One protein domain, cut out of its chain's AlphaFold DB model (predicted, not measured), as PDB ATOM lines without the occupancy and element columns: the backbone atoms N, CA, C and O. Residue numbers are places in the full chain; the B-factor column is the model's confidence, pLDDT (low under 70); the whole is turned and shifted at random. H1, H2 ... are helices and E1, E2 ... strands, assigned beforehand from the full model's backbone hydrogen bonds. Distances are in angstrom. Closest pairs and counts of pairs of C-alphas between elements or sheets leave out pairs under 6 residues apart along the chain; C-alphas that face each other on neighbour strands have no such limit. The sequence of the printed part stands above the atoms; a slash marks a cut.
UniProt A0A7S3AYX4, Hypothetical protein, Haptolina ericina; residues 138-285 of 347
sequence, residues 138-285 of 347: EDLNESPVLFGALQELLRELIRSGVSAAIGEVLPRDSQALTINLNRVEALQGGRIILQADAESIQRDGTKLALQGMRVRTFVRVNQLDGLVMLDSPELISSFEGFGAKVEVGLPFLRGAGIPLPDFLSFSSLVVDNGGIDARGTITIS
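Overview. This is residues 138 to 285 of the 347 residues of the protein "Hypothetical protein" of Haptolina ericina (UniProt A0A7S3AYX4). What does the model look like? A twisted sheet of six strands, E1 to E6, curls round one long helix, H2, with the short H1 just before it. The hairpin of E7 and E8 makes a second sheet, partly face to face with the first in a sandwich, its strands crossed at 60 degrees to the others. What is it built of? The printed part has 148 residues with two named helices followed by eight named strands, H1 H2 E1 E2 E3 E4 E5 E6 E7 E8; the class is mixed and the neighbour strands are antiparallel. It is compact, with a radius of gyration of the C-alphas of 16.6 A, but elongated, spanning 56 by 31 by 28 A.

Arrangement. How do the helices meet? H1, residues 138 to 142, and H2, residues 144 to 166, only just touch, with 3 pairs of C-alphas within 8 A, only at the corner by their tight link; the closest C-alphas are those of Asn 141 and Phe 147, 6.2 A apart, and H2 takes part with residues 146 to 147 alone. In both, every O i to N i+4 pair is within hydrogen-bond range. How is the large sheet made? E1, residues 177 to 187, E2, 191 to 201, E3, 207 to 222, E4, 227 to 238, and E5, 245 to 249, form a meander, each strand the antiparallel neighbour of the one before; within hydrogen-bond range are N 180 and O 197, 2.9 A, N 194 and O 215, 2.8 A, N 216 and O 234, 2.8 A, and N 235 and O 248, 2.8 A. E6, residues 257 to 259, is antiparallel to E4, with N 228 and O 258 at 2.9 A; E5 and E6 lie on one side of E4 and E3 on the other side. Both helices are on this branched sheet, and the closest C-alphas of H2 and E1 are those of Gln 151 and Leu 181, 5.3 A apart. What faces it? E7, residues 264 to 272, and E8, 275 to 284, are an antiparallel hairpin, with N 270 and O 277 at 2.8 A. The closest C-alphas of E3 and E7 are those of Val 221 and Leu 269, 6.5 A apart, while H2 is apart from E7 and E8.

Along the chain. Where does the printed part begin? C-alpha 138 opens H1 at (-27.040, -25.603, 17.772), and H2 runs 32.5 A to C-alpha 166 at (-63.304, -24.551, 15.745). How long are the strands? E3 measures 40.4 A and bends by 59 degrees at residue 212; E2 measures 31.6 A, E4 31.2 A and E1 27.9 A. E8 measures 27.0 A and ends at C-alpha 284, (-29.739, -52.166, 30.462).

Size, cuts and confidence. How far does it reach? The two C-alphas farthest apart are those of Phe 242 and Ser 285, 57.4 A. Is it continuous? The printed part has no cut, and no link is long. Where is confidence low? The pLDDT is under 70 in 23 residues, among them 237 to 246 and 252 to 256; the mean of the printed part is 80.6.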
ATOM      1  N   GLU A 138     -27.516 -25.129  19.073       93.12
ATOM      2  CA  GLU A 138     -27.040 -25.603  17.772       93.12
ATOM      3  C   GLU A 138     -27.358 -27.092  17.603       93.12
ATOM      4  O   GLU A 138     -28.038 -27.450  16.645       93.12
ATOM      5  N   ASP A 139     -27.058 -27.922  18.611       93.81
ATOM      6  CA  ASP A 139     -27.374 -29.358  18.587       93.81
ATOM      7  C   ASP A 139     -28.863 -29.623  18.335       93.81
ATOM      8  O   ASP A 139     -29.214 -30.508  17.558       93.81
ATOM      9  N   LEU A 140     -29.760 -28.851  18.961       90.00
ATOM     10  CA  LEU A 140     -31.209 -28.999  18.772       90.00
ATOM     11  C   LEU A 140     -31.659 -28.690  17.340       90.00
ATOM     12  O   LEU A 140     -32.612 -29.300  16.858       90.00
ATOM     13  N   ASN A 141     -31.013 -27.723  16.685       91.88
ATOM     14  CA  ASN A 141     -31.356 -27.307  15.325       91.88
ATOM     15  C   ASN A 141     -30.678 -28.188  14.266       91.88
ATOM     16  O   ASN A 141     -31.247 -28.400  13.199       91.88
ATOM     17  N   GLU A 142     -29.500 -28.732  14.568       92.44
ATOM     18  CA  GLU A 142     -28.690 -29.540  13.651       92.44
ATOM     19  C   GLU A 142     -28.817 -31.053  13.878       92.44
ATOM     20  O   GLU A 142     -28.078 -31.837  13.283       92.44
ATOM     21  N   SER A 143     -29.759 -31.478  14.720       92.81
ATOM     22  CA  SER A 143     -30.144 -32.883  14.891       92.81
ATOM     23  C   SER A 143     -31.404 -33.188  14.077       92.81
ATOM     24  O   SER A 143     -32.505 -32.939  14.581       92.81
ATOM     25  N   PRO A 144     -31.309 -33.765  12.861       90.50
ATOM     26  CA  PRO A 144     -32.474 -34.066  12.029       90.50
ATOM     27  C   PRO A 144     -33.558 -34.870  12.747       90.50
ATOM     28  O   PRO A 144     -34.746 -34.608  12.568       90.50
ATOM     29  N   VAL A 145     -33.158 -35.831  13.587       89.69
ATOM     30  CA  VAL A 145     -34.098 -36.699  14.308       89.69
ATOM     31  C   VAL A 145     -34.868 -35.913  15.369       89.69
ATOM     32  O   VAL A 145     -36.096 -36.002  15.431       89.69
ATOM     33  N   LEU A 146     -34.174 -35.102  16.176       87.00
ATOM     34  CA  LEU A 146     -34.814 -34.270  17.201       87.00
ATOM     35  C   LEU A 146     -35.689 -33.191  16.563       87.00
ATOM     36  O   LEU A 146     -36.824 -32.977  16.989       87.00
ATOM     37  N   PHE A 147     -35.182 -32.540  15.520       88.00
ATOM     38  CA  PHE A 147     -35.886 -31.484  14.812       88.00
ATOM     39  C   PHE A 147     -37.156 -32.008  14.131       88.00
ATOM     40  O   PHE A 147     -38.225 -31.416  14.272       88.00
ATOM     41  N   GLY A 148     -37.069 -33.169  13.474       86.75
ATOM     42  CA  GLY A 148     -38.220 -33.855  12.891       86.75
ATOM     43  C   GLY A 148     -39.263 -34.235  13.943       86.75
ATOM     44  O   GLY A 148     -40.445 -33.941  13.770       86.75
ATOM     45  N   ALA A 149     -38.838 -34.806  15.074       86.44
ATOM     46  CA  ALA A 149     -39.746 -35.149  16.169       86.44
ATOM     47  C   ALA A 149     -40.456 -33.913  16.756       86.44
ATOM     48  O   ALA A 149     -41.667 -33.941  16.985       86.44
ATOM     49  N   LEU A 150     -39.731 -32.804  16.956       87.00
ATOM     50  CA  LEU A 150     -40.305 -31.540  17.430       87.00
ATOM     51  C   LEU A 150     -41.262 -30.915  16.411       87.00
ATOM     52  O   LEU A 150     -42.273 -30.336  16.811       87.00
ATOM     53  N   GLN A 151     -40.984 -31.042  15.114       88.12
ATOM     54  CA  GLN A 151     -41.886 -30.584  14.059       88.12
ATOM     55  C   GLN A 151     -43.206 -31.359  14.071       88.12
ATOM     56  O   GLN A 151     -44.271 -30.744  14.010       88.12
ATOM     57  N   GLU A 152     -43.158 -32.688  14.174       85.88
ATOM     58  CA  GLU A 152     -44.372 -33.511  14.246       85.88
ATOM     59  C   GLU A 152     -45.180 -33.206  15.503       85.88
ATOM     60  O   GLU A 152     -46.403 -33.054  15.453       85.88
ATOM     61  N   LEU A 153     -44.491 -33.015  16.627       82.00
ATOM     62  CA  LEU A 153     -45.132 -32.589  17.856       82.00
ATOM     63  C   LEU A 153     -45.807 -31.222  17.684       82.00
ATOM     64  O   LEU A 153     -46.962 -31.052  18.071       82.00
ATOM     65  N   LEU A 154     -45.117 -30.247  17.091       83.31
ATOM     66  CA  LEU A 154     -45.658 -28.912  16.849       83.31
ATOM     67  C   LEU A 154     -46.887 -28.961  15.936       83.31
ATOM     68  O   LEU A 154     -47.889 -28.294  16.208       83.31
ATOM     69  N   ARG A 155     -46.829 -29.778  14.881       83.50
ATOM     70  CA  ARG A 155     -47.950 -30.019  13.974       83.50
ATOM     71  C   ARG A 155     -49.155 -30.553  14.739       83.50
ATOM     72  O   ARG A 155     -50.250 -30.012  14.590       83.50
ATOM     73  N   GLU A 156     -48.959 -31.549  15.599       80.88
ATOM     74  CA  GLU A 156     -50.042 -32.128  16.397       80.88
ATOM     75  C   GLU A 156     -50.584 -31.144  17.448       80.88
ATOM     76  O   GLU A 156     -51.802 -31.083  17.649       80.88
ATOM     77  N   LEU A 157     -49.727 -30.320  18.070       78.56
ATOM     78  CA  LEU A 157     -50.147 -29.261  18.998       78.56
ATOM     79  C   LEU A 157     -51.054 -28.239  18.303       78.56
ATOM     80  O   LEU A 157     -52.131 -27.923  18.810       78.56
ATOM     81  N   ILE A 158     -50.641 -27.731  17.139       78.12
ATOM     82  CA  ILE A 158     -51.409 -26.731  16.386       78.12
ATOM     83  C   ILE A 158     -52.700 -27.345  15.862       78.12
ATOM     84  O   ILE A 158     -53.764 -26.749  16.022       78.12
ATOM     85  N   ARG A 159     -52.637 -28.558  15.302       79.12
ATOM     86  CA  ARG A 159     -53.819 -29.283  14.831       79.12
ATOM     87  C   ARG A 159     -54.831 -29.445  15.957       79.12
ATOM     88  O   ARG A 159     -55.998 -29.101  15.774       79.12
ATOM     89  N   SER A 160     -54.392 -29.916  17.122       76.69
ATOM     90  CA  SER A 160     -55.254 -30.107  18.293       76.69
ATOM     91  C   SER A 160     -55.823 -28.782  18.792       76.69
ATOM     92  O   SER A 160     -57.008 -28.706  19.111       76.69
ATOM     93  N   GLY A 161     -55.014 -27.720  18.806       72.94
ATOM     94  CA  GLY A 161     -55.456 -26.419  19.284       72.94
ATOM     95  C   GLY A 161     -56.433 -25.697  18.378       72.94
ATOM     96  O   GLY A 161     -57.436 -25.173  18.861       72.94
ATOM     97  N   VAL A 162     -56.206 -25.736  17.069       73.38
ATOM     98  CA  VAL A 162     -57.170 -25.212  16.103       73.38
ATOM     99  C   VAL A 162     -58.441 -26.056  16.126       73.38
ATOM    100  O   VAL A 162     -59.525 -25.486  16.168       73.38
ATOM    101  N   SER A 163     -58.322 -27.389  16.199       73.06
ATOM    102  CA  SER A 163     -59.485 -28.285  16.276       73.06
ATOM    103  C   SER A 163     -60.383 -27.964  17.473       73.06
ATOM    104  O   SER A 163     -61.602 -27.882  17.342       73.06
ATOM    105  N   ALA A 164     -59.779 -27.726  18.641       70.50
ATOM    106  CA  ALA A 164     -60.504 -27.333  19.844       70.50
ATOM    107  C   ALA A 164     -61.189 -25.964  19.697       70.50
ATOM    108  O   ALA A 164     -62.301 -25.783  20.189       70.50
ATOM    109  N   ALA A 165     -60.553 -25.009  19.011       68.69
ATOM    110  CA  ALA A 165     -61.107 -23.673  18.801       68.69
ATOM    111  C   ALA A 165     -62.289 -23.658  17.817       68.69
ATOM    112  O   ALA A 165     -63.237 -22.901  18.022       68.69
ATOM    113  N   ILE A 166     -62.242 -24.480  16.764       69.75
ATOM    114  CA  ILE A 166     -63.304 -24.551  15.745       69.75
ATOM    115  C   ILE A 166     -64.393 -25.581  16.078       69.75
ATOM    116  O   ILE A 166     -65.450 -25.567  15.456       69.75
ATOM    117  N   GLY A 167     -64.156 -26.464  17.054       71.50
ATOM    118  CA  GLY A 167     -65.085 -27.535  17.429       71.50
ATOM    119  C   GLY A 167     -65.120 -28.714  16.449       71.50
ATOM    120  O   GLY A 167     -66.008 -29.558  16.543       71.50
ATOM    121  N   GLU A 168     -64.156 -28.799  15.531       73.50
ATOM    122  CA  GLU A 168     -64.042 -29.845  14.511       73.50
ATOM    123  C   GLU A 168     -62.627 -30.423  14.508       73.50
ATOM    124  O   GLU A 168     -61.646 -29.692  14.620       73.50
ATOM    125  N   VAL A 169     -62.495 -31.743  14.358       74.19
ATOM    126  CA  VAL A 169     -61.181 -32.395  14.299       74.19
ATOM    127  C   VAL A 169     -60.562 -32.176  12.923       74.19
ATOM    128  O   VAL A 169     -61.047 -32.709  11.925       74.19
ATOM    129  N   LEU A 170     -59.451 -31.443  12.873       69.56
ATOM    130  CA  LEU A 170     -58.684 -31.275  11.645       69.56
ATOM    131  C   LEU A 170     -58.050 -32.611  11.211       69.56
ATOM    132  O   LEU A 170     -57.478 -33.313  12.062       69.56
ATOM    133  N   PRO A 171     -58.105 -32.967   9.910       71.00
ATOM    134  CA  PRO A 171     -57.493 -34.190   9.401       71.00
ATOM    135  C   PRO A 171     -55.981 -34.199   9.644       71.00
ATOM    136  O   PRO A 171     -55.324 -33.172   9.495       71.00
ATOM    137  N   ARG A 172     -55.419 -35.365   9.984       68.94
ATOM    138  CA  ARG A 172     -53.964 -35.532  10.160       68.94
ATOM    139  C   ARG A 172     -53.195 -35.377   8.849       68.94
ATOM    140  O   ARG A 172     -52.149 -34.745   8.835       68.94
ATOM    141  N   ASP A 173     -53.781 -35.857   7.756       64.00
ATOM    142  CA  ASP A 173     -53.158 -35.859   6.428       64.00
ATOM    143  C   ASP A 173     -53.620 -34.682   5.562       64.00
ATOM    144  O   ASP A 173     -53.623 -34.763   4.330       64.00
ATOM    145  N   SER A 174     -54.077 -33.580   6.171       59.69
ATOM    146  CA  SER A 174     -54.497 -32.435   5.372       59.69
ATOM    147  C   SER A 174     -53.271 -31.810   4.703       59.69
ATOM    148  O   SER A 174     -52.598 -30.973   5.296       59.69
ATOM    149  N   GLN A 175     -53.042 -32.127   3.424       63.09
ATOM    150  CA  GLN A 175     -52.143 -31.356   2.545       63.09
ATOM    151  C   GLN A 175     -52.506 -29.857   2.511       63.09
ATOM    152  O   GLN A 175     -51.731 -29.027   2.051       63.09
ATOM    153  N   ALA A 176     -53.697 -29.513   3.005       64.62
ATOM    154  CA  ALA A 176     -54.191 -28.160   3.175       64.62
ATOM    155  C   ALA A 176     -53.548 -27.382   4.339       64.62
ATOM    156  O   ALA A 176     -53.819 -26.189   4.426       64.62
ATOM    157  N   LEU A 177     -52.753 -27.999   5.226       71.88
ATOM    158  CA  LEU A 177     -52.001 -27.298   6.273       71.88
ATOM    159  C   LEU A 177     -50.607 -27.915   6.438       71.88
ATOM    160  O   LEU A 177     -50.438 -28.955   7.074       71.88
ATOM    161  N   THR A 178     -49.605 -27.233   5.902       80.62
ATOM    162  CA  THR A 178     -48.195 -27.595   6.042       80.62
ATOM    163  C   THR A 178     -47.582 -26.741   7.139       80.62
ATOM    164  O   THR A 178     -47.660 -25.519   7.073       80.62
ATOM    165  N   ILE A 179     -46.974 -27.372   8.142       82.88
ATOM    166  CA  ILE A 179     -46.233 -26.692   9.211       82.88
ATOM    167  C   ILE A 179     -44.789 -27.169   9.135       82.88
ATOM    168  O   ILE A 179     -44.538 -28.371   9.272       82.88
ATOM    169  N   ASN A 180     -43.879 -26.220   8.932       88.25
ATOM    170  CA  ASN A 180     -42.446 -26.454   8.842       88.25
ATOM    171  C   ASN A 180     -41.766 -25.778  10.024       88.25
ATOM    172  O   ASN A 180     -41.873 -24.563  10.198       88.25
ATOM    173  N   LEU A 181     -41.095 -26.573  10.853       90.00
ATOM    174  CA  LEU A 181     -40.260 -26.037  11.914       90.00
ATOM    175  C   LEU A 181     -39.032 -25.403  11.256       90.00
ATOM    176  O   LEU A 181     -38.393 -26.017  10.408       90.00
ATOM    177  N   ASN A 182     -38.709 -24.177  11.645       91.38
ATOM    178  CA  ASN A 182     -37.552 -23.450  11.130       91.38
ATOM    179  C   ASN A 182     -36.432 -23.392  12.159       91.38
ATOM    180  O   ASN A 182     -35.257 -23.448  11.808       91.38
ATOM    181  N   ARG A 183     -36.798 -23.223  13.435       91.69
ATOM    182  CA  ARG A 183     -35.831 -23.025  14.506       91.69
ATOM    183  C   ARG A 183     -36.383 -23.429  15.865       91.69
ATOM    184  O   ARG A 183     -37.556 -23.216  16.166       91.69
ATOM    185  N   VAL A 184     -35.493 -23.923  16.714       90.75
ATOM    186  CA  VAL A 184     -35.715 -24.161  18.137       90.75
ATOM    187  C   VAL A 184     -34.827 -23.219  18.946       90.75
ATOM    188  O   VAL A 184     -33.623 -23.104  18.700       90.75
ATOM    189  N   GLU A 185     -35.415 -22.534  19.921       91.50
ATOM    190  CA  GLU A 185     -34.699 -21.654  20.846       91.50
ATOM    191  C   GLU A 185     -34.926 -22.117  22.284       91.50
ATOM    192  O   GLU A 185     -36.061 -22.175  22.757       91.50
ATOM    193  N   ALA A 186     -33.842 -22.421  22.993       88.38
ATOM    194  CA  ALA A 186     -33.873 -22.695  24.424       88.38
ATOM    195  C   ALA A 186     -33.639 -21.381  25.182       88.38
ATOM    196  O   ALA A 186     -32.572 -20.775  25.096       88.38
ATOM    197  N   LEU A 187     -34.650 -20.914  25.908       83.62
ATOM    198  CA  LEU A 187     -34.609 -19.654  26.640       83.62
ATOM    199  C   LEU A 187     -34.254 -19.862  28.111       83.62
ATOM    200  O   LEU A 187     -34.525 -20.908  28.700       83.62
ATOM    201  N   GLN A 188     -33.731 -18.802  28.727       77.94
ATOM    202  CA  GLN A 188     -33.594 -18.735  30.179       77.94
ATOM    203  C   GLN A 188     -34.956 -18.899  30.867       77.94
ATOM    204  O   GLN A 188     -35.984 -18.398  30.397       77.94
ATOM    205  N   GLY A 189     -34.954 -19.595  32.005       78.62
ATOM    206  CA  GLY A 189     -36.160 -19.825  32.801       78.62
ATOM    207  C   GLY A 189     -37.007 -21.021  32.357       78.62
ATOM    208  O   GLY A 189     -38.209 -21.031  32.625       78.62
ATOM    209  N   GLY A 190     -36.416 -22.027  31.699       83.12
ATOM    210  CA  GLY A 190     -37.070 -23.322  31.480       83.12
ATOM    211  C   GLY A 190     -37.957 -23.418  30.237       83.12
ATOM    212  O   GLY A 190     -38.730 -24.371  30.123       83.12
ATOM    213  N   ARG A 191     -37.909 -22.432  29.334       88.00
ATOM    214  CA  ARG A 191     -38.816 -22.356  28.179       88.00
ATOM    215  C   ARG A 191     -38.111 -22.721  26.883       88.00
ATOM    216  O   ARG A 191     -36.985 -22.298  26.648       88.00
ATOM    217  N   ILE A 192     -38.827 -23.410  26.005       89.62
ATOM    218  CA  ILE A 192     -38.442 -23.619  24.610       89.62
ATOM    219  C   ILE A 192     -39.399 -22.832  23.719       89.62
ATOM    220  O   ILE A 192     -40.601 -22.763  23.993       89.62
ATOM    221  N   ILE A 193     -38.866 -22.231  22.659       90.25
ATOM    222  CA  ILE A 193     -39.641 -21.678  21.556       90.25
ATOM    223  C   ILE A 193     -39.411 -22.528  20.313       90.25
ATOM    224  O   ILE A 193     -38.281 -22.697  19.865       90.25
ATOM    225  N   LEU A 194     -40.508 -23.016  19.746       89.94
ATOM    226  CA  LEU A 194     -40.562 -23.640  18.434       89.94
ATOM    227  C   LEU A 194     -41.027 -22.576  17.440       89.94
ATOM    228  O   LEU A 194     -42.170 -22.119  17.512       89.94
ATOM    229  N   GLN A 195     -40.134 -22.132  16.561       91.00
ATOM    230  CA  GLN A 195     -40.453 -21.194  15.492       91.00
ATOM    231  C   GLN A 195     -40.722 -21.969  14.209       91.00
ATOM    232  O   GLN A 195     -39.873 -22.736  13.755       91.00
ATOM    233  N   ALA A 196     -41.880 -21.736  13.609       88.50
ATOM    234  CA  ALA A 196     -42.326 -22.417  12.410       88.50
ATOM    235  C   ALA A 196     -43.005 -21.463  11.437       88.50
ATOM    236  O   ALA A 196     -43.542 -20.426  11.828       88.50
ATOM    237  N   ASP A 197     -43.038 -21.877  10.181       86.19
ATOM    238  CA  ASP A 197     -43.915 -21.301   9.176       86.19
ATOM    239  C   ASP A 197     -45.063 -22.271   8.903       86.19
ATOM    240  O   ASP A 197     -44.903 -23.494   8.968       86.19
ATOM    241  N   ALA A 198     -46.234 -21.720   8.604       79.81
ATOM    242  CA  ALA A 198     -47.395 -22.491   8.198       79.81
ATOM    243  C   ALA A 198     -47.887 -22.023   6.828       79.81
ATOM    244  O   ALA A 198     -48.001 -20.827   6.576       79.81
ATOM    245  N   GLU A 199     -48.222 -22.961   5.951       82.25
ATOM    246  CA  GLU A 199     -48.885 -22.697   4.676       82.25
ATOM    247  C   GLU A 199     -50.204 -23.463   4.641       82.25
ATOM    248  O   GLU A 199     -50.256 -24.645   4.983       82.25
ATOM    249  N   SER A 200     -51.274 -22.796   4.218       77.00
ATOM    250  CA  SER A 200     -52.569 -23.415   3.990       77.00
ATOM    251  C   SER A 200     -53.090 -23.123   2.592       77.00
ATOM    252  O   SER A 200     -53.003 -21.995   2.110       77.00
ATOM    253  N   ILE A 201     -53.644 -24.146   1.943       76.12
ATOM    254  CA  ILE A 201     -54.305 -24.023   0.643       76.12
ATOM    255  C   ILE A 201     -55.807 -24.112   0.884       76.12
ATOM    256  O   ILE A 201     -56.326 -25.149   1.305       76.12
ATOM    257  N   GLN A 202     -56.505 -23.009   0.634       73.75
ATOM    258  CA  GLN A 202     -57.954 -22.941   0.761       73.75
ATOM    259  C   GLN A 202     -58.648 -23.676  -0.397       73.75
ATOM    260  O   GLN A 202     -58.046 -24.000  -1.421       73.75
ATOM    261  N   ARG A 203     -59.950 -23.952  -0.242       74.75
ATOM    262  CA  ARG A 203     -60.751 -24.682  -1.246       74.75
ATOM    263  C   ARG A 203     -60.832 -23.977  -2.604       74.75
ATOM    264  O   ARG A 203     -61.106 -24.627  -3.605       74.75
ATOM    265  N   ASP A 204     -60.619 -22.668  -2.626       79.50
ATOM    266  CA  ASP A 204     -60.568 -21.820  -3.819       79.50
ATOM    267  C   ASP A 204     -59.177 -21.803  -4.494       79.50
ATOM    268  O   ASP A 204     -58.995 -21.143  -5.514       79.50
ATOM    269  N   GLY A 205     -58.203 -22.542  -3.949       75.88
ATOM    270  CA  GLY A 205     -56.819 -22.586  -4.420       75.88
ATOM    271  C   GLY A 205     -55.942 -21.454  -3.881       75.88
ATOM    272  O   GLY A 205     -54.749 -21.413  -4.191       75.88
ATOM    273  N   THR A 206     -56.491 -20.551  -3.064       77.00
ATOM    274  CA  THR A 206     -55.739 -19.434  -2.493       77.00
ATOM    275  C   THR A 206     -54.767 -19.945  -1.433       77.00
ATOM    276  O   THR A 206     -55.141 -20.691  -0.523       77.00
ATOM    277  N   LYS A 207     -53.500 -19.533  -1.541       76.94
ATOM    278  CA  LYS A 207     -52.451 -19.853  -0.567       76.94
ATOM    279  C   LYS A 207     -52.420 -18.808   0.539       76.94
ATOM    280  O   LYS A 207     -52.263 -17.620   0.264       76.94
ATOM    281  N   LEU A 208     -52.530 -19.256   1.782       72.69
ATOM    282  CA  LEU A 208     -52.370 -18.438   2.975       72.69
ATOM    283  C   LEU A 208     -51.117 -18.898   3.717       72.69
ATOM    284  O   LEU A 208     -51.056 -20.030   4.183       72.69
ATOM    285  N   ALA A 209     -50.118 -18.025   3.808       75.00
ATOM    286  CA  ALA A 209     -48.876 -18.305   4.516       75.00
ATOM    287  C   ALA A 209     -48.799 -17.465   5.793       75.00
ATOM    288  O   ALA A 209     -49.054 -16.260   5.776       75.00
ATOM    289  N   LEU A 210     -48.436 -18.112   6.892       73.94
ATOM    290  CA  LEU A 210     -48.109 -17.499   8.166       73.94
ATOM    291  C   LEU A 210     -46.621 -17.736   8.415       73.94
ATOM    292  O   LEU A 210     -46.201 -18.871   8.624       73.94
ATOM    293  N   GLN A 211     -45.834 -16.666   8.383       80.19
ATOM    294  CA  GLN A 211     -44.403 -16.733   8.656       80.19
ATOM    295  C   GLN A 211     -44.108 -16.377  10.112       80.19
ATOM    296  O   GLN A 211     -44.752 -15.499  10.688       80.19
ATOM    297  N   GLY A 212     -43.122 -17.050  10.701       77.81
ATOM    298  CA  GLY A 212     -42.600 -16.721  12.024       77.81
ATOM    299  C   GLY A 212     -43.568 -17.001  13.175       77.81
ATOM    300  O   GLY A 212     -43.513 -16.323  14.201       77.81
ATOM    301  N   MET A 213     -44.441 -17.997  13.036       83.69
ATOM    302  CA  MET A 213     -45.261 -18.490  14.140       83.69
ATOM    303  C   MET A 213     -44.358 -19.036  15.245       83.69
ATOM    304  O   MET A 213     -43.448 -19.818  14.980       83.69
ATOM    305  N   ARG A 214     -44.600 -18.648  16.499       87.19
ATOM    306  CA  ARG A 214     -43.777 -19.090  17.631       87.19
ATOM    307  C   ARG A 214     -44.647 -19.790  18.657       87.19
ATOM    308  O   ARG A 214     -45.577 -19.193  19.181       87.19
ATOM    309  N   VAL A 215     -44.330 -21.036  18.988       86.12
ATOM    310  CA  VAL A 215     -44.950 -21.749  20.108       86.12
ATOM    311  C   VAL A 215     -43.961 -21.792  21.255       86.12
ATOM    312  O   VAL A 215     -42.886 -22.372  21.139       86.12
ATOM    313  N   ARG A 216     -44.318 -21.149  22.364       88.94
ATOM    314  CA  ARG A 216     -43.523 -21.099  23.589       88.94
ATOM    315  C   ARG A 216     -44.095 -22.083  24.594       88.94
ATOM    316  O   ARG A 216     -45.288 -22.047  24.859       88.94
ATOM    317  N   THR A 217     -43.263 -22.933  25.178       87.25
ATOM    318  CA  THR A 217     -43.712 -23.933  26.155       87.25
ATOM    319  C   THR A 217     -42.633 -24.225  27.190       87.25
ATOM    320  O   THR A 217     -41.448 -24.003  26.936       87.25
ATOM    321  N   PHE A 218     -43.028 -24.717  28.360       87.75
ATOM    322  CA  PHE A 218     -42.098 -25.303  29.318       87.75
ATOM    323  C   PHE A 218     -41.965 -26.797  29.051       87.75
ATOM    324  O   PHE A 218     -42.956 -27.462  28.762       87.75
ATOM    325  N   VAL A 219     -40.761 -27.340  29.202       83.94
ATOM    326  CA  VAL A 219     -40.559 -28.792  29.178       83.94
ATOM    327  C   VAL A 219     -40.366 -29.272  30.604       83.94
ATOM    328  O   VAL A 219     -39.555 -28.717  31.347       83.94
ATOM    329  N   ARG A 220     -41.144 -30.274  31.010       85.12
ATOM    330  CA  ARG A 220     -41.097 -30.843  32.359       85.12
ATOM    331  C   ARG A 220     -41.131 -32.356  32.298       85.12
ATOM    332  O   ARG A 220     -41.805 -32.927  31.451       85.12
ATOM    333  N   VAL A 221     -40.455 -32.996  33.240       86.12
ATOM    334  CA  VAL A 221     -40.595 -34.434  33.466       86.12
ATOM    335  C   VAL A 221     -41.577 -34.637  34.608       86.12
ATOM    336  O   VAL A 221     -41.380 -34.118  35.706       86.12
ATOM    337  N   ASN A 222     -42.630 -35.400  34.350       84.25
ATOM    338  CA  ASN A 222     -43.469 -35.972  35.386       84.25
ATOM    339  C   ASN A 222     -42.911 -37.346  35.755       84.25
ATOM    340  O   ASN A 222     -43.065 -38.307  35.006       84.25
ATOM    341  N   GLN A 223     -42.253 -37.425  36.909       81.00
ATOM    342  CA  GLN A 223     -41.629 -38.659  37.385       81.00
ATOM    343  C   GLN A 223     -42.646 -39.705  37.856       81.00
ATOM    344  O   GLN A 223     -42.325 -40.886  37.846       81.00
ATOM    345  N   LEU A 224     -43.851 -39.289  38.267       81.31
ATOM    346  CA  LEU A 224     -44.882 -40.213  38.749       81.31
ATOM    347  C   LEU A 224     -45.489 -41.008  37.596       81.31
ATOM    348  O   LEU A 224     -45.628 -42.222  37.692       81.31
ATOM    349  N   ASP A 225     -45.798 -40.311  36.505       77.62
ATOM    350  CA  ASP A 225     -46.436 -40.908  35.330       77.62
ATOM    351  C   ASP A 225     -45.421 -41.314  34.247       77.62
ATOM    352  O   ASP A 225     -45.805 -41.865  33.220       77.62
ATOM    353  N   GLY A 226     -44.127 -41.024  34.445       83.19
ATOM    354  CA  GLY A 226     -43.076 -41.303  33.465       83.19
ATOM    355  C   GLY A 226     -43.273 -40.537  32.155       83.19
ATOM    356  O   GLY A 226     -43.125 -41.109  31.081       83.19
ATOM    357  N   LEU A 227     -43.642 -39.253  32.222       85.31
ATOM    358  CA  LEU A 227     -43.983 -38.446  31.042       85.31
ATOM    359  C   LEU A 227     -43.031 -37.265  30.858       85.31
ATOM    360  O   LEU A 227     -42.719 -36.554  31.814       85.31
ATOM    361  N   VAL A 228     -42.664 -36.966  29.612       83.88
ATOM    362  CA  VAL A 228     -42.147 -35.641  29.230       83.88
ATOM    363  C   VAL A 228     -43.324 -34.790  28.793       83.88
ATOM    364  O   VAL A 228     -43.949 -35.062  27.772       83.88
ATOM    365  N   MET A 229     -43.644 -33.766  29.571       84.00
ATOM    366  CA  MET A 229     -44.792 -32.899  29.353       84.00
ATOM    367  C   MET A 229     -44.374 -31.549  28.788       84.00
ATOM    368  O   MET A 229     -43.356 -30.969  29.181       84.00
ATOM    369  N   LEU A 230     -45.238 -31.022  27.927       80.75
ATOM    370  CA  LEU A 230     -45.200 -29.631  27.508       80.75
ATOM    371  C   LEU A 230     -46.186 -28.853  28.366       80.75
ATOM    372  O   LEU A 230     -47.401 -28.962  28.213       80.75
ATOM    373  N   ASP A 231     -45.652 -28.110  29.325       82.00
ATOM    374  CA  ASP A 231     -46.456 -27.369  30.281       82.00
ATOM    375  C   ASP A 231     -46.730 -25.953  29.769       82.00
ATOM    376  O   ASP A 231     -45.826 -25.212  29.381       82.00
ATOM    377  N   SER A 232     -48.012 -25.589  29.805       82.12
ATOM    378  CA  SER A 232     -48.538 -24.274  29.444       82.12
ATOM    379  C   SER A 232     -48.031 -23.754  28.090       82.12
ATOM    380  O   SER A 232     -47.417 -22.686  28.038       82.12
ATOM    381  N   PRO A 233     -48.293 -24.484  26.990       82.56
ATOM    382  CA  PRO A 233     -47.939 -24.014  25.662       82.56
ATOM    383  C   PRO A 233     -48.741 -22.759  25.291       82.56
ATOM    384  O   PRO A 233     -49.944 -22.649  25.539       82.56
ATOM    385  N   GLU A 234     -48.051 -21.806  24.678       84.19
ATOM    386  CA  GLU A 234     -48.553 -20.500  24.269       84.19
ATOM    387  C   GLU A 234     -48.199 -20.275  22.800       84.19
ATOM    388  O   GLU A 234     -47.027 -20.314  22.416       84.19
ATOM    389  N   LEU A 235     -49.207 -20.008  21.976       81.56
ATOM    390  CA  LEU A 235     -49.014 -19.552  20.609       81.56
ATOM    391  C   LEU A 235     -48.768 -18.042  20.622       81.56
ATOM    392  O   LEU A 235     -49.604 -17.266  21.080       81.56
ATOM    393  N   ILE A 236     -47.625 -17.628  20.099       80.56
ATOM    394  CA  ILE A 236     -47.217 -16.238  19.961       80.56
ATOM    395  C   ILE A 236     -47.233 -15.903  18.473       80.56
ATOM    396  O   ILE A 236     -46.444 -16.441  17.695       80.56
ATOM    397  N   SER A 237     -48.112 -14.980  18.092       67.81
ATOM    398  CA  SER A 237     -48.106 -14.375  16.764       67.81
ATOM    399  C   SER A 237     -47.643 -12.925  16.871       67.81
ATOM    400  O   SER A 237     -48.248 -12.113  17.578       67.81
ATOM    401  N   SER A 238     -46.549 -12.599  16.182       58.44
ATOM    402  CA  SER A 238     -46.139 -11.220  15.926       58.44
ATOM    403  C   SER A 238     -46.542 -10.856  14.504       58.44
ATOM    404  O   SER A 238     -45.885 -11.252  13.547       58.44
ATOM    405  N   PHE A 239     -47.624 -10.093  14.357       53.69
ATOM    406  CA  PHE A 239     -47.971  -9.504  13.068       53.69
ATOM    407  C   PHE A 239     -47.038  -8.313  12.824       53.69
ATOM    408  O   PHE A 239     -47.226  -7.250  13.421       53.69
ATOM    409  N   GLU A 240     -46.038  -8.480  11.953       43.44
ATOM    410  CA  GLU A 240     -45.010  -7.460  11.670       43.44
ATOM    411  C   GLU A 240     -45.571  -6.119  11.143       43.44
ATOM    412  O   GLU A 240     -44.859  -5.122  11.130       43.44
ATOM    413  N   GLY A 241     -46.859  -6.035  10.787       43.34
ATOM    414  CA  GLY A 241     -47.497  -4.801  10.306       43.34
ATOM    415  C   GLY A 241     -48.278  -3.968  11.337       43.34
ATOM    416  O   GLY A 241     -48.583  -2.815  11.050       43.34
ATOM    417  N   PHE A 242     -48.629  -4.509  12.513       42.03
ATOM    418  CA  PHE A 242     -49.598  -3.864  13.429       42.03
ATOM    419  C   PHE A 242     -49.067  -3.549  14.835       42.03
ATOM    420  O   PHE A 242     -49.792  -2.965  15.639       42.03
ATOM    421  N   GLY A 243     -47.835  -3.944  15.174       47.34
ATOM    422  CA  GLY A 243     -47.265  -3.732  16.515       47.34
ATOM    423  C   GLY A 243     -47.987  -4.482  17.649       47.34
ATOM    424  O   GLY A 243     -47.621  -4.335  18.814       47.34
ATOM    425  N   ALA A 244     -48.996  -5.298  17.328       53.22
ATOM    426  CA  ALA A 244     -49.765  -6.084  18.281       53.22
ATOM    427  C   ALA A 244     -49.204  -7.509  18.358       53.22
ATOM    428  O   ALA A 244     -49.238  -8.269  17.388       53.22
ATOM    429  N   LYS A 245     -48.695  -7.868  19.538       66.19
ATOM    430  CA  LYS A 245     -48.320  -9.239  19.877       66.19
ATOM    431  C   LYS A 245     -49.555  -9.951  20.416       66.19
ATOM    432  O   LYS A 245     -50.096  -9.538  21.441       66.19
ATOM    433  N   VAL A 246     -49.989 -11.006  19.739       65.81
ATOM    434  CA  VAL A 246     -51.090 -11.847  20.215       65.81
ATOM    435  C   VAL A 246     -50.485 -13.081  20.871       65.81
ATOM    436  O   VAL A 246     -49.760 -13.835  20.224       65.81
ATOM    437  N   GLU A 247     -50.764 -13.265  22.160       74.81
ATOM    438  CA  GLU A 247     -50.397 -14.461  22.919       74.81
ATOM    439  C   GLU A 247     -51.677 -15.248  23.228       74.81
ATOM    440  O   GLU A 247     -52.541 -14.780  23.969       74.81
ATOM    441  N   VAL A 248     -51.817 -16.432  22.632       74.94
ATOM    442  CA  VAL A 248     -52.948 -17.339  22.856       74.94
ATOM    443  C   VAL A 248     -52.453 -18.531  23.663       74.94
ATOM    444  O   VAL A 248     -51.684 -19.354  23.170       74.94
ATOM    445  N   GLY A 249     -52.893 -18.635  24.916       75.19
ATOM    446  CA  GLY A 249     -52.635 -19.824  25.726       75.19
ATOM    447  C   GLY A 249     -53.387 -21.037  25.174       75.19
ATOM    448  O   GLY A 249     -54.540 -20.916  24.762       75.19
ATOM    449  N   LEU A 250     -52.760 -22.212  25.217       73.75
ATOM    450  CA  LEU A 250     -53.346 -23.488  24.795       73.75
ATOM    451  C   LEU A 250     -53.587 -24.379  26.035       73.75
ATOM    452  O   LEU A 250     -52.912 -25.393  26.223       73.75
ATOM    453  N   PRO A 251     -54.521 -24.007  26.940       70.56
ATOM    454  CA  PRO A 251     -54.664 -24.644  28.251       70.56
ATOM    455  C   PRO A 251     -55.110 -26.108  28.182       70.56
ATOM    456  O   PRO A 251     -54.854 -26.853  29.119       70.56
ATOM    457  N   PHE A 252     -55.747 -26.534  27.089       67.44
ATOM    458  CA  PHE A 252     -56.169 -27.923  26.863       67.44
ATOM    459  C   PHE A 252     -54.998 -28.867  26.541       67.44
ATOM    460  O   PHE A 252     -55.178 -30.077  26.569       67.44
ATOM    461  N   LEU A 253     -53.803 -28.334  26.263       66.31
ATOM    462  CA  LEU A 253     -52.574 -29.120  26.105       66.31
ATOM    463  C   LEU A 253     -51.811 -29.256  27.429       66.31
ATOM    464  O   LEU A 253     -50.778 -29.918  27.476       66.31
ATOM    465  N   ARG A 254     -52.307 -28.658  28.524       67.81
ATOM    466  CA  ARG A 254     -51.727 -28.865  29.855       67.81
ATOM    467  C   ARG A 254     -51.862 -30.333  30.244       67.81
ATOM    468  O   ARG A 254     -52.968 -30.861  30.300       67.81
ATOM    469  N   GLY A 255     -50.729 -30.965  30.529       63.50
ATOM    470  CA  GLY A 255     -50.665 -32.385  30.873       63.50
ATOM    471  C   GLY A 255     -50.571 -33.320  29.666       63.50
ATOM    472  O   GLY A 255     -50.472 -34.526  29.864       63.50
ATOM    473  N   ALA A 256     -50.546 -32.800  28.431       69.00
ATOM    474  CA  ALA A 256     -50.134 -33.602  27.286       69.00
ATOM    475  C   ALA A 256     -48.650 -33.969  27.452       69.00
ATOM    476  O   ALA A 256     -47.796 -33.093  27.634       69.00
ATOM    477  N   GLY A 257     -48.359 -35.268  27.424       73.38
ATOM    478  CA  GLY A 257     -47.024 -35.788  27.666       73.38
ATOM    479  C   GLY A 257     -46.686 -36.969  26.775       73.38
ATOM    480  O   GLY A 257     -47.563 -37.701  26.320       73.38
ATOM    481  N   ILE A 258     -45.394 -37.129  26.524       81.06
ATOM    482  CA  ILE A 258     -44.827 -38.263  25.808       81.06
ATOM    483  C   ILE A 258     -44.426 -39.305  26.856       81.06
ATOM    484  O   ILE A 258     -43.639 -38.957  27.744       81.06
ATOM    485  N   PRO A 259     -44.942 -40.545  26.783       84.94
ATOM    486  CA  PRO A 259     -44.500 -41.622  27.661       84.94
ATOM    487  C   PRO A 259     -43.024 -41.910  27.438       84.94
ATOM    488  O   PRO A 259     -42.560 -42.056  26.306       84.94
ATOM    489  N   LEU A 260     -42.290 -41.974  28.542       87.56
ATOM    490  CA  LEU A 260     -40.930 -42.466  28.556       87.56
ATOM    491  C   LEU A 260     -40.952 -43.987  28.397       87.56
ATOM    492  O   LEU A 260     -41.812 -44.647  28.981       87.56
ATOM    493  N   PRO A 261     -40.015 -44.558  27.627       90.00
ATOM    494  CA  PRO A 261     -39.815 -45.998  27.623       90.00
ATOM    495  C   PRO A 261     -39.481 -46.509  29.029       90.00
ATOM    496  O   PRO A 261     -38.751 -45.844  29.760       90.00
ATOM    497  N   ASP A 262     -39.912 -47.725  29.364       89.31
ATOM    498  CA  ASP A 262     -39.721 -48.317  30.701       89.31
ATOM    499  C   ASP A 262     -38.247 -48.412  31.135       89.31
ATOM    500  O   ASP A 262     -37.928 -48.420  32.324       89.31
ATOM    501  N   PHE A 263     -37.325 -48.477  30.172       92.12
ATOM    502  CA  PHE A 263     -35.891 -48.520  30.440       92.12
ATOM    503  C   PHE A 263     -35.285 -47.146  30.754       92.12
ATOM    504  O   PHE A 263     -34.137 -47.093  31.186       92.12
ATOM    505  N   LEU A 264     -35.997 -46.040  30.525       93.56
ATOM    506  CA  LEU A 264     -35.483 -44.678  30.654       93.56
ATOM    507  C   LEU A 264     -36.217 -43.924  31.762       93.56
ATOM    508  O   LEU A 264     -37.430 -43.751  31.730       93.56
ATOM    509  N   SER A 265     -35.457 -43.375  32.705       92.75
ATOM    510  CA  SER A 265     -35.982 -42.482  33.736       92.75
ATOM    511  C   SER A 265     -35.172 -41.195  33.781       92.75
ATOM    512  O   SER A 265     -33.943 -41.235  33.789       92.75
ATOM    513  N   PHE A 266     -35.847 -40.047  33.833       91.81
ATOM    514  CA  PHE A 266     -35.204 -38.748  34.014       91.81
ATOM    515  C   PHE A 266     -35.296 -38.306  35.476       91.81
ATOM    516  O   PHE A 266     -36.384 -38.127  36.026       91.81
ATOM    517  N   SER A 267     -34.144 -38.049  36.089       90.62
ATOM    518  CA  SER A 267     -34.064 -37.396  37.398       90.62
ATOM    519  C   SER A 267     -34.186 -35.879  37.272       90.62
ATOM    520  O   SER A 267     -34.715 -35.224  38.168       90.62
ATOM    521  N   SER A 268     -33.729 -35.318  36.151       89.94
ATOM    522  CA  SER A 268     -33.784 -33.887  35.870       89.94
ATOM    523  C   SER A 268     -33.802 -33.632  34.367       89.94
ATOM    524  O   SER A 268     -33.072 -34.267  33.612       89.94
ATOM    525  N   LEU A 269     -34.595 -32.652  33.944       90.56
ATOM    526  CA  LEU A 269     -34.583 -32.108  32.590       90.56
ATOM    527  C   LEU A 269     -34.746 -30.594  32.707       90.56
ATOM    528  O   LEU A 269     -35.805 -30.112  33.111       90.56
ATOM    529  N   VAL A 270     -33.676 -29.857  32.430       90.94
ATOM    530  CA  VAL A 270     -33.606 -28.409  32.635       90.94
ATOM    531  C   VAL A 270     -33.291 -27.743  31.312       90.94
ATOM    532  O   VAL A 270     -32.339 -28.102  30.630       90.94
ATOM    533  N   VAL A 271     -34.097 -26.748  30.959       90.06
ATOM    534  CA  VAL A 271     -33.843 -25.881  29.810       90.06
ATOM    535  C   VAL A 271     -33.269 -24.577  30.342       90.06
ATOM    536  O   VAL A 271     -33.961 -23.837  31.045       90.06
ATOM    537  N   ASP A 272     -32.004 -24.305  30.040       86.06
ATOM    538  CA  ASP A 272     -31.361 -23.067  30.465       86.06
ATOM    539  C   ASP A 272     -30.193 -22.666  29.559       86.06
ATOM    540  O   ASP A 272     -29.516 -23.508  28.960       86.06
ATOM    541  N   ASN A 273     -29.953 -21.353  29.492       78.69
ATOM    542  CA  ASN A 273     -28.824 -20.723  28.803       78.69
ATOM    543  C   ASN A 273     -28.567 -21.286  27.395       78.69
ATOM    544  O   ASN A 273     -27.460 -21.727  27.091       78.69
ATOM    545  N   GLY A 274     -29.593 -21.304  26.538       84.12
ATOM    546  CA  GLY A 274     -29.421 -21.746  25.154       84.12
ATOM    547  C   GLY A 274     -29.147 -23.243  25.016       84.12
ATOM    548  O   GLY A 274     -28.454 -23.640  24.089       84.12
ATOM    549  N   GLY A 275     -29.641 -24.082  25.928       90.00
ATOM    550  CA  GLY A 275     -29.543 -25.532  25.790       90.00
ATOM    551  C   GLY A 275     -30.425 -26.308  26.762       90.00
ATOM    552  O   GLY A 275     -31.215 -25.731  27.512       90.00
ATOM    553  N   ILE A 276     -30.290 -27.630  26.716       92.31
ATOM    554  CA  ILE A 276     -31.025 -28.592  27.535       92.31
ATOM    555  C   ILE A 276     -30.020 -29.477  28.266       92.31
ATOM    556  O   ILE A 276     -29.177 -30.107  27.631       92.31
ATOM    557  N   ASP A 277     -30.140 -29.535  29.589       93.69
ATOM    558  CA  ASP A 277     -29.463 -30.503  30.448       93.69
ATOM    559  C   ASP A 277     -30.442 -31.611  30.824       93.69
ATOM    560  O   ASP A 277     -31.492 -31.351  31.419       93.69
ATOM    561  N   ALA A 278     -30.092 -32.850  30.511       93.69
ATOM    562  CA  ALA A 278     -30.887 -34.020  30.831       93.69
ATOM    563  C   ALA A 278     -30.062 -34.994  31.671       93.69
ATOM    564  O   ALA A 278     -28.983 -35.421  31.272       93.69
ATOM    565  N   ARG A 279     -30.590 -35.371  32.834       95.88
ATOM    566  CA  ARG A 279     -29.979 -36.349  33.734       95.88
ATOM    567  C   ARG A 279     -30.965 -37.440  34.062       95.88
ATOM    568  O   ARG A 279     -32.156 -37.182  34.253       95.88
ATOM    569  N   GLY A 280     -30.459 -38.653  34.185       95.94
ATOM    570  CA  GLY A 280     -31.319 -39.791  34.431       95.94
ATOM    571  C   GLY A 280     -30.574 -41.102  34.511       95.94
ATOM    572  O   GLY A 280     -29.358 -41.142  34.701       95.94
ATOM    573  N   THR A 281     -31.340 -42.173  34.376       96.19
ATOM    574  CA  THR A 281     -30.849 -43.542  34.334       96.19
ATOM    575  C   THR A 281     -31.449 -44.283  33.152       96.19
ATOM    576  O   THR A 281     -32.654 -44.191  32.911       96.19
ATOM    577  N   ILE A 282     -30.617 -45.048  32.455       96.12
ATOM    578  CA  ILE A 282     -31.022 -46.041  31.465       96.12
ATOM    579  C   ILE A 282     -30.784 -47.417  32.078       96.12
ATOM    580  O   ILE A 282     -29.689 -47.707  32.547       96.12
ATOM    581  N   THR A 283     -31.799 -48.270  32.086       96.00
ATOM    582  CA  THR A 283     -31.683 -49.648  32.564       96.00
ATOM    583  C   THR A 283     -31.327 -50.549  31.395       96.00
ATOM    584  O   THR A 283     -32.115 -50.703  30.465       96.00
ATOM    585  N   ILE A 284     -30.148 -51.165  31.446       93.94
ATOM    586  CA  ILE A 284     -29.739 -52.166  30.462       93.94
ATOM    587  C   ILE A 284     -30.133 -53.547  30.974       93.94
ATOM    588  O   ILE A 284     -29.668 -53.989  32.027       93.94
ATOM    589  N   SER A 285     -30.996 -54.226  30.226       92.69
ATOM    590  CA  SER A 285     -31.398 -55.602  30.513       92.69
ATOM    591  C   SER A 285     -30.332 -56.603  30.051       92.69
ATOM    592  O   SER A 285     -29.647 -56.347  29.058       92.69
TER     593      SER A 285